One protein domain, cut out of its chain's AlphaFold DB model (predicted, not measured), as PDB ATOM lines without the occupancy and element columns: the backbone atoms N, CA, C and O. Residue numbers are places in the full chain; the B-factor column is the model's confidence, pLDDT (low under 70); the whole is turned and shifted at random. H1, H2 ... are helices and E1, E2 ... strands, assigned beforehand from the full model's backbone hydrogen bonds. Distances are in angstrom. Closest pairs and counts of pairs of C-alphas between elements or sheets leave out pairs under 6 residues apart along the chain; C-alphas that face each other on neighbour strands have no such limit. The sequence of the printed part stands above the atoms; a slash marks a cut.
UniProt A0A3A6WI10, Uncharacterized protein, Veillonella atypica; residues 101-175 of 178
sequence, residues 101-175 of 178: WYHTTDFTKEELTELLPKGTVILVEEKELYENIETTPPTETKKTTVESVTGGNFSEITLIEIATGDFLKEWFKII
ATOM      1  N   TRP A 101      68.829 121.714  87.149       92.44
ATOM      2  CA  TRP A 101      68.794 122.731  88.202       92.44
ATOM      3  C   TRP A 101      69.236 124.082  87.658       92.44
ATOM      4  O   TRP A 101      70.197 124.155  86.891       92.44
ATOM      5  N   TYR A 102      68.548 125.125  88.102       92.62
ATOM      6  CA  TYR A 102      68.763 126.509  87.716       92.62
ATOM      7  C   TYR A 102      68.811 127.392  88.962       92.62
ATOM      8  O   TYR A 102      68.011 127.181  89.879       92.62
ATOM      9  N   HIS A 103      69.718 128.371  88.972       92.75
ATOM     10  CA  HIS A 103      69.745 129.416  89.990       92.75
ATOM     11  C   HIS A 103      68.958 130.626  89.480       92.75
ATOM     12  O   HIS A 103      69.067 131.008  88.315       92.75
ATOM     13  N   THR A 104      68.154 131.265  90.324       90.38
ATOM     14  CA  THR A 104      67.322 132.409  89.915       90.38
ATOM     15  C   THR A 104      68.137 133.628  89.485       90.38
ATOM     16  O   THR A 104      67.645 134.447  88.715       90.38
ATOM     17  N   THR A 105      69.389 133.739  89.933       86.94
ATOM     18  CA  THR A 105      70.332 134.801  89.530       86.94
ATOM     19  C   THR A 105      70.823 134.676  88.092       86.94
ATOM     20  O   THR A 105      71.351 135.649  87.560       86.94
ATOM     21  N   ASP A 106      70.649 133.514  87.460       86.25
ATOM     22  CA  ASP A 106      70.977 133.322  86.044       86.25
ATOM     23  C   ASP A 106      69.959 134.022  85.123       86.25
ATOM     24  O   ASP A 106      70.164 134.090  83.913       86.25
ATOM     25  N   PHE A 107      68.863 134.549  85.687       87.06
ATOM     26  CA  PHE A 107      67.748 135.132  84.950       87.06
ATOM     27  C   PHE A 107      67.386 136.525  85.467       87.06
ATOM     28  O   PHE A 107      67.376 136.808  86.673       87.06
ATOM     29  N   THR A 108      66.979 137.399  84.550       85.25
ATOM     30  CA  THR A 108      66.264 138.620  84.932       85.25
ATOM     31  C   THR A 108      64.868 138.283  85.460       85.25
ATOM     32  O   THR A 108      64.294 137.233  85.154       85.25
ATOM     33  N   LYS A 109      64.281 139.193  86.244       85.50
ATOM     34  CA  LYS A 109      62.919 139.029  86.768       85.50
ATOM     35  C   LYS A 109      61.910 138.798  85.644       85.50
ATOM     36  O   LYS A 109      61.025 137.953  85.773       85.50
ATOM     37  N   GLU A 110      62.030 139.548  84.556       84.44
ATOM     38  CA  GLU A 110      61.141 139.468  83.401       84.44
ATOM     39  C   GLU A 110      61.273 138.124  82.677       84.44
ATOM     40  O   GLU A 110      60.253 137.496  82.387       84.44
ATOM     41  N   GLU A 111      62.502 137.653  82.441       85.38
ATOM     42  CA  GLU A 111      62.761 136.345  81.823       85.38
ATOM     43  C   GLU A 111      62.212 135.208  82.681       85.38
ATOM     44  O   GLU A 111      61.480 134.356  82.180       85.38
ATOM     45  N   LEU A 112      62.497 135.221  83.985       88.81
ATOM     46  CA  LEU A 112      62.057 134.156  84.880       88.81
ATOM     47  C   LEU A 112      60.535 134.148  85.058       88.81
ATOM     48  O   LEU A 112      59.940 133.078  85.108       88.81
ATOM     49  N   THR A 113      59.884 135.317  85.090       88.25
ATOM     50  CA  THR A 113      58.411 135.412  85.139       88.25
ATOM     51  C   THR A 113      57.762 134.821  83.884       88.25
ATOM     52  O   THR A 113      56.683 134.234  83.966       88.25
ATOM     53  N   GLU A 114      58.393 134.973  82.715       86.88
ATOM     54  CA  GLU A 114      57.900 134.390  81.464       86.88
ATOM     55  C   GLU A 114      58.144 132.874  81.400       86.88
ATOM     56  O   GLU A 114      57.280 132.134  80.927       86.88
ATOM     57  N   LEU A 115      59.297 132.408  81.893       88.94
ATOM     58  CA  LEU A 115      59.663 130.988  81.926       88.94
ATOM     59  C   LEU A 115      58.902 130.191  82.996       88.94
ATOM     60  O   LEU A 115      58.624 129.010  82.789       88.94
ATOM     61  N   LEU A 116      58.566 130.829  84.118       90.00
ATOM     62  CA  LEU A 116      57.875 130.248  85.269       90.00
ATOM     63  C   LEU A 116      56.570 131.007  85.568       90.00
ATOM     64  O   LEU A 116      56.471 131.703  86.584       90.00
ATOM     65  N   PRO A 117      55.538 130.891  84.715       89.31
ATOM     66  CA  PRO A 117      54.251 131.509  84.993       89.31
ATOM     67  C   PRO A 117      53.640 130.963  86.290       89.31
ATOM     68  O   PRO A 117      53.884 129.822  86.698       89.31
ATOM     69  N   LYS A 118      52.796 131.775  86.930       92.19
ATOM     70  CA  LYS A 118      52.066 131.376  88.138       92.19
ATOM     71  C   LYS A 118      51.334 130.045  87.925       92.19
ATOM     72  O   LYS A 118      50.594 129.887  86.957       92.19
ATOM     73  N   GLY A 119      51.519 129.117  88.859       89.69
ATOM     74  CA  GLY A 119      50.984 127.758  88.818       89.69
ATOM     75  C   GLY A 119      51.954 126.707  88.274       89.69
ATOM     76  O   GLY A 119      51.660 125.526  88.413       89.69
ATOM     77  N   THR A 120      53.109 127.099  87.721       90.00
ATOM     78  CA  THR A 120      54.114 126.144  87.217       90.00
ATOM     79  C   THR A 120      54.609 125.240  88.339       90.00
ATOM     80  O   THR A 120      55.006 125.724  89.402       90.00
ATOM     81  N   VAL A 121      54.601 123.930  88.097       91.75
ATOM     82  CA  VAL A 121      55.048 122.916  89.054       91.75
ATOM     83  C   VAL A 121      56.569 122.754  88.977       91.75
ATOM     84  O   VAL A 121      57.118 122.435  87.925       91.75
ATOM     85  N   ILE A 122      57.257 122.947  90.103       92.44
ATOM     86  CA  ILE A 122      58.723 122.903  90.193       92.44
ATOM     87  C   ILE A 122      59.200 122.174  91.455       92.44
ATOM     88  O   ILE A 122      58.472 122.047  92.445       92.44
ATOM     89  N   LEU A 123      60.447 121.704  91.422       93.38
ATOM     90  CA  LEU A 123      61.216 121.357  92.617       93.38
ATOM     91  C   LEU A 123      62.050 122.559  93.046       93.38
ATOM     92  O   LEU A 123      62.700 123.173  92.207       93.38
ATOM     93  N   VAL A 124      62.054 122.848  94.341       92.31
ATOM     94  CA  VAL A 124      62.852 123.914  94.968       92.31
ATOM     95  C   VAL A 124      63.607 123.366  96.171       92.31
ATOM     96  O   VAL A 124      63.327 122.253  96.627       92.31
ATOM     97  N   GLU A 125      64.536 124.142  96.716       92.06
ATOM     98  CA  GLU A 125      65.201 123.835  97.977       92.06
ATOM     99  C   GLU A 125      64.208 123.752  99.149       92.06
ATOM    100  O   GLU A 125      63.323 124.598  99.336       92.06
ATOM    101  N   GLU A 126      64.353 122.708  99.964       86.31
ATOM    102  CA  GLU A 126      63.564 122.546 101.187       86.31
ATOM    103  C   GLU A 126      64.101 123.432 102.318       86.31
ATOM    104  O   GLU A 126      63.328 124.122 102.984       86.31
ATOM    105  N   LYS A 127      65.429 123.470 102.481       82.94
ATOM    106  CA  LYS A 127      66.109 124.338 103.450       82.94
ATOM    107  C   LYS A 127      66.076 125.792 102.995       82.94
ATOM    108  O   LYS A 127      66.309 126.081 101.831       82.94
ATOM    109  N   GLU A 128      65.815 126.695 103.934       78.81
ATOM    110  CA  GLU A 128      65.785 128.145 103.688       78.81
ATOM    111  C   GLU A 128      67.172 128.705 103.358       78.81
ATOM    112  O   GLU A 128      67.302 129.565 102.501       78.81
ATOM    113  N   LEU A 129      68.205 128.198 104.034       76.44
ATOM    114  CA  LEU A 129      69.603 128.554 103.819       76.44
ATOM    115  C   LEU A 129      70.462 127.303 104.007       76.44
ATOM    116  O   LEU A 129      70.223 126.501 104.914       76.44
ATOM    117  N   TYR A 130      71.482 127.146 103.169       80.44
ATOM    118  CA  TYR A 130      72.488 126.099 103.316       80.44
ATOM    119  C   TYR A 130      73.850 126.561 102.789       80.44
ATOM    120  O   TYR A 130      73.964 127.560 102.079       80.44
ATOM    121  N   GLU A 131      74.905 125.851 103.190       81.12
ATOM    122  CA  GLU A 131      76.278 126.181 102.805       81.12
ATOM    123  C   GLU A 131      76.445 126.102 101.280       81.12
ATOM    124  O   GLU A 131      76.100 125.092 100.668       81.12
ATOM    125  N   ASN A 132      76.999 127.158 100.676       84.19
ATOM    126  CA  ASN A 132      77.201 127.293  99.228       84.19
ATOM    127  C   ASN A 132      75.912 127.348  98.390       84.19
ATOM    128  O   ASN A 132      75.953 126.987  97.212       84.19
ATOM    129  N   ILE A 133      74.797 127.831  98.954       82.88
ATOM    130  CA  ILE A 133      73.546 128.039  98.205       82.88
ATOM    131  C   ILE A 133      73.766 128.838  96.914       82.88
ATOM    132  O   ILE A 133      73.256 128.446  95.880       82.88
ATOM    133  N   GLU A 134      74.653 129.829  96.912       82.44
ATOM    134  CA  GLU A 134      74.945 130.649  95.725       82.44
ATOM    135  C   GLU A 134      75.591 129.875  94.553       82.44
ATOM    136  O   GLU A 134      75.703 130.396  93.447       82.44
ATOM    137  N   THR A 135      76.088 128.652  94.775       84.38
ATOM    138  CA  THR A 135      76.873 127.912  93.763       84.38
ATOM    139  C   THR A 135      76.493 126.444  93.609       84.38
ATOM    140  O   THR A 135      76.828 125.832  92.595       84.38
ATOM    141  N   THR A 136      75.814 125.852  94.594       87.75
ATOM    142  CA  THR A 136      75.534 124.412  94.631       87.75
ATOM    143  C   THR A 136      74.028 124.147  94.719       87.75
ATOM    144  O   THR A 136      73.390 124.654  95.645       87.75
ATOM    145  N   PRO A 137      73.453 123.315  93.825       88.69
ATOM    146  CA  PRO A 137      72.047 122.923  93.899       88.69
ATOM    147  C   PRO A 137      71.696 122.192  95.205       88.69
ATOM    148  O   PRO A 137      72.555 121.521  95.788       88.69
ATOM    149  N   PRO A 138      70.432 122.248  95.650       89.62
ATOM    150  CA  PRO A 138      70.010 121.639  96.904       89.62
ATOM    151  C   PRO A 138      69.963 120.108  96.821       89.62
ATOM    152  O   PRO A 138      69.524 119.523  95.829       89.62
ATOM    153  N   THR A 139      70.350 119.447  97.914       86.38
ATOM    154  CA  THR A 139      70.206 117.987  98.078       86.38
ATOM    155  C   THR A 139      68.823 117.602  98.617       86.38
ATOM    156  O   THR A 139      68.306 116.535  98.295       86.38
ATOM    157  N   GLU A 140      68.225 118.468  99.439       87.69
ATOM    158  CA  GLU A 140      66.885 118.302 100.019       87.69
ATOM    159  C   GLU A 140      65.905 119.226  99.295       87.69
ATOM    160  O   GLU A 140      66.139 120.434  99.187       87.69
ATOM    161  N   THR A 141      64.828 118.654  98.757       90.62
ATOM    162  CA  THR A 141      63.992 119.324  97.753       90.62
ATOM    163  C   THR A 141      62.515 119.127  98.036       90.62
ATOM    164  O   THR A 141      62.096 118.032  98.415       90.62
ATOM    165  N   LYS A 142      61.710 120.145  97.741       90.44
ATOM    166  CA  LYS A 142      60.255 120.124  97.898       90.44
ATOM    167  C   LYS A 142      59.569 120.413  96.563       90.44
ATOM    168  O   LYS A 142      59.942 121.350  95.862       90.44
ATOM    169  N   LYS A 143      58.533 119.632  96.230       91.69
ATOM    170  CA  LYS A 143      57.639 119.889  95.084       91.69
ATOM    171  C   LYS A 143      56.618 120.958  95.464       91.69
ATOM    172  O   LYS A 143      55.957 120.845  96.497       91.69
ATOM    173  N   THR A 144      56.495 121.998  94.650       91.19
ATOM    174  CA  THR A 144      55.569 123.111  94.889       91.19
ATOM    175  C   THR A 144      55.193 123.804  93.577       91.19
ATOM    176  O   THR A 144      55.620 123.384  92.502       91.19
ATOM    177  N   THR A 145      54.364 124.839  93.665       92.69
ATOM    178  CA  THR A 145      53.948 125.660  92.529       92.69
ATOM    179  C   THR A 145      54.389 127.100  92.706       92.69
ATOM    180  O   THR A 145      54.318 127.647  93.811       92.69
ATOM    181  N   VAL A 146      54.781 127.723  91.601       92.06
ATOM    182  CA  VAL A 146      55.160 129.138  91.556       92.06
ATOM    183  C   VAL A 146      53.938 130.013  91.823       92.06
ATOM    184  O   VAL A 146      52.917 129.876  91.152       92.06
ATOM    185  N   GLU A 147      54.042 130.925  92.782       92.38
ATOM    186  CA  GLU A 147      53.032 131.952  93.051       92.38
ATOM    187  C   GLU A 147      53.387 133.249  92.322       92.38
ATOM    188  O   GLU A 147      52.549 133.821  91.617       92.38
ATOM    189  N   SER A 148      54.638 133.693  92.454       90.19
ATOM    190  CA  SER A 148      55.150 134.890  91.797       90.19
ATOM    191  C   SER A 148      56.678 134.862  91.678       90.19
ATOM    192  O   SER A 148      57.355 134.062  92.321       90.19
ATOM    193  N   VAL A 149      57.232 135.741  90.841       90.00
ATOM    194  CA  VAL A 149      58.671 136.024  90.796       90.00
ATOM    195  C   VAL A 149      58.873 137.459  91.273       90.00
ATOM    196  O   VAL A 149      58.269 138.401  90.746       90.00
ATOM    197  N   THR A 150      59.720 137.641  92.279       85.69
ATOM    198  CA  THR A 150      59.949 138.933  92.932       85.69
ATOM    199  C   THR A 150      61.438 139.245  93.051       85.69
ATOM    200  O   THR A 150      62.283 138.378  92.865       85.69
ATOM    201  N   GLY A 151      61.759 140.507  93.326       79.12
ATOM    202  CA  GLY A 151      63.097 140.873  93.786       79.12
ATOM    203  C   GLY A 151      63.207 140.619  95.287       79.12
ATOM    204  O   GLY A 151      62.210 140.744  96.006       79.12
ATOM    205  N   GLY A 152      64.397 140.267  95.763       64.81
ATOM    206  CA  GLY A 152      64.676 140.153  97.187       64.81
ATOM    207  C   GLY A 152      64.361 141.452  97.929       64.81
ATOM    208  O   GLY A 152      64.685 142.551  97.485       64.81
ATOM    209  N   ASN A 153      63.753 141.339  99.112       58.94
ATOM    210  CA  ASN A 153      63.454 142.506  99.953       58.94
ATOM    211  C   ASN A 153      64.718 143.278 100.388       58.94
ATOM    212  O   ASN A 153      64.618 144.436 100.795       58.94
ATOM    213  N   PHE A 154      65.894 142.643 100.315       56.38
ATOM    214  CA  PHE A 154      67.180 143.184 100.768       56.38
ATOM    215  C   PHE A 154      68.272 143.197  99.687       56.38
ATOM    216  O   PHE A 154      69.366 143.700  99.936       56.38
ATOM    217  N   SER A 155      67.994 142.673  98.492       57.12
ATOM    218  CA  SER A 155      68.943 142.589  97.380       57.12
ATOM    219  C   SER A 155      68.191 142.541  96.050       57.12
ATOM    220  O   SER A 155      67.099 141.990  95.967       57.12
ATOM    221  N   GLU A 156      68.778 143.096  94.987       67.50
ATOM    222  CA  GLU A 156      68.195 143.096  93.629       67.50
ATOM    223  C   GLU A 156      68.154 141.698  92.977       67.50
ATOM    224  O   GLU A 156      67.936 141.579  91.774       67.50
ATOM    225  N   ILE A 157      68.369 140.632  93.751       79.62
ATOM    226  CA  ILE A 157      68.350 139.263  93.249       79.62
ATOM    227  C   ILE A 157      66.914 138.846  92.931       79.62
ATOM    228  O   ILE A 157      65.985 139.090  93.708       79.62
ATOM    229  N   THR A 158      66.735 138.218  91.774       86.44
ATOM    230  CA  THR A 158      65.479 137.578  91.388       86.44
ATOM    231  C   THR A 158      65.255 136.354  92.273       86.44
ATOM    232  O   THR A 158      66.171 135.554  92.443       86.44
ATOM    233  N   LEU A 159      64.053 136.186  92.821       89.81
ATOM    234  CA  LEU A 159      63.667 135.048  93.658       89.81
ATOM    235  C   LEU A 159      62.263 134.557  93.303       89.81
ATOM    236  O   LEU A 159      61.437 135.306  92.770       89.81
ATOM    237  N   ILE A 160      61.979 133.305  93.648       90.56
ATOM    238  CA  ILE A 160      60.684 132.667  93.409       90.56
ATOM    239  C   ILE A 160      59.876 132.637  94.705       90.56
ATOM    240  O   ILE A 160      60.303 132.086  95.717       90.56
ATOM    241  N   GLU A 161      58.673 133.195  94.664       90.62
ATOM    242  CA  GLU A 161      57.654 132.990  95.685       90.62
ATOM    243  C   GLU A 161      56.845 131.737  95.339       90.62
ATOM    244  O   GLU A 161      56.400 131.551  94.202       90.62
ATOM    245  N   ILE A 162      56.643 130.871  96.327       90.19
ATOM    246  CA  ILE A 162      55.920 129.609  96.169       90.19
ATOM    247  C   ILE A 162      54.590 129.673  96.918       90.19
ATOM    248  O   ILE A 162      54.494 130.293  97.972       90.19
ATOM    249  N   ALA A 163      53.568 128.975  96.422       83.31
ATOM    250  CA  ALA A 163      52.217 129.044  96.996       83.31
ATOM    251  C   ALA A 163      52.126 128.544  98.455       83.31
ATOM    252  O   ALA A 163      51.160 128.827  99.160       83.31
ATOM    253  N   THR A 164      53.112 127.762  98.907       76.19
ATOM    254  CA  THR A 164      53.118 127.110 100.224       76.19
ATOM    255  C   THR A 164      54.457 127.289 100.951       76.19
ATOM    256  O   THR A 164      55.156 126.300 101.221       76.19
ATOM    257  N   GLY A 165      54.841 128.534 101.237       71.88
ATOM    258  CA  GLY A 165      56.033 128.846 102.025       71.88
ATOM    259  C   GLY A 165      56.146 130.321 102.409       71.88
ATOM    260  O   GLY A 165      55.659 131.183 101.691       71.88
ATOM    261  N   ASP A 166      56.819 130.581 103.531       78.12
ATOM    262  CA  ASP A 166      57.083 131.937 104.040       78.12
ATOM    263  C   ASP A 166      58.398 132.532 103.497       78.12
ATOM    264  O   ASP A 166      58.700 133.705 103.717       78.12
ATOM    265  N   PHE A 167      59.187 131.718 102.787       83.69
ATOM    266  CA  PHE A 167      60.514 132.071 102.287       83.69
ATOM    267  C   PHE A 167      60.597 131.940 100.773       83.69
ATOM    268  O   PHE A 167      60.101 130.974 100.181       83.69
ATOM    269  N   LEU A 168      61.268 132.920 100.176       88.88
ATOM    270  CA  LEU A 168      61.566 132.970  98.753       88.88
ATOM    271  C   LEU A 168      62.660 131.958  98.393       88.88
ATOM    272  O   LEU A 168      63.456 131.580  99.252       88.88
ATOM    273  N   LYS A 169      62.665 131.517  97.134       90.06
ATOM    274  CA  LYS A 169      63.523 130.438  96.642       90.06
ATOM    275  C   LYS A 169      64.529 130.904  95.594       90.06
ATOM    276  O   LYS A 169      64.189 131.731  94.743       90.06
ATOM    277  N   GLU A 170      65.736 130.353  95.671       91.44
ATOM    278  CA  GLU A 170      66.904 130.645  94.829       91.44
ATOM    279  C   GLU A 170      67.185 129.544  93.804       91.44
ATOM    280  O   GLU A 170      67.707 129.830  92.726       91.44
ATOM    281  N   TRP A 171      66.803 128.295  94.087       93.19
ATOM    282  CA  TRP A 171      66.978 127.186  93.156       93.19
ATOM    283  C   TRP A 171      65.647 126.636  92.688       93.19
ATOM    284  O   TRP A 171      64.690 126.462  93.442       93.19
ATOM    285  N   PHE A 172      65.599 126.271  91.413       93.56
ATOM    286  CA  PHE A 172      64.456 125.555  90.882       93.56
ATOM    287  C   PHE A 172      64.858 124.529  89.831       93.56
ATOM    288  O   PHE A 172      65.891 124.622  89.163       93.56
ATOM    289  N   LYS A 173      64.000 123.526  89.682       93.75
ATOM    290  CA  LYS A 173      64.109 122.487  88.668       93.75
ATOM    291  C   LYS A 173      62.729 122.163  88.118       93.75
ATOM    292  O   LYS A 173      61.803 121.865  88.876       93.75
ATOM    293  N   ILE A 174      62.610 122.196  86.793       91.44
ATOM    294  CA  ILE A 174      61.392 121.789  86.092       91.44
ATOM    295  C   ILE A 174      61.246 120.268  86.181       91.44
ATOM    296  O   ILE A 174      62.214 119.524  85.980       91.44
ATOM    297  N   ILE A 175      60.029 119.818  86.465       88.44
ATOM    298  CA  ILE A 175      59.648 118.405  86.491       88.44
ATOM    299  C   ILE A 175      58.507 118.147  85.509       88.44
ATOM    300  O   ILE A 175      57.764 119.068  85.177       88.44
TER     301      ILE A 175
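This is residues 101 to 175 of the 178 residues of an uncharacterized protein of Veillonella atypica (UniProt A0A3A6WI10). A single strongly twisted sheet of five strands turns a corner where its long strand E3 bends, and the short helix H1 packs over one face of its E3 and E4 end. A wide loop, residues 126 to 140, runs out from E2 and back to E3. The printed part has 75 residues, in the order E1 H1 E2 E3 E4 E5; across the antiparallel sheet the order is E1 E5 E2 E3 E4. It is mostly strand, with under half of the residues in named elements, and compact, with a radius of gyration of the C-alphas of 11.0 A and spans of 28 by 25 by 22 A.

Edge strand E1, residues 101 to 103, is antiparallel to E5, residues 171 to 174; N 102 and O 172, 2.9 A apart, are within hydrogen-bond range. H1, residues 109 to 115, has every O i to N i+4 pair within that range. It is on the sheet at a height of 8.8 A, over E3, residues 141 to 151, where the closest C-alphas are those of Thr 113 and Val 149, 5.7 A apart. E2, residues 121 to 125, is antiparallel to E5, with N 123 and O 173 at 2.9 A. E1, H1 and E2 form a split strand-helix-strand unit, E5 between its strands, with a right-handed crossover. E3 bends by 93 degrees at residue 144, and its pairing is staggered: residues 141 to 145 pair with E2, N 122 and O 144 at 2.9 A, and 146 to 151 with E4, residues 158 to 162, N 150 and O 159 at 2.9 A. E2, E3 and E4 are a meander, each strand the antiparallel neighbour of the one before; with E5, the antiparallel neighbour of E2, they form a Greek key.

E1 begins at C-alpha 101 (68.794, 122.731, 88.202). E2 is 13.5 A long, E3 21.9 A and E4 13.3 A. E5 ends at C-alpha 174 (61.392, 121.789, 86.092).

The C-alphas farthest apart, of Phe 154 and Ile 175, are 29.6 A apart. The printed part has no cut; the link from E2 to E3 is long. Residues 152 to 156 have pLDDT under 70.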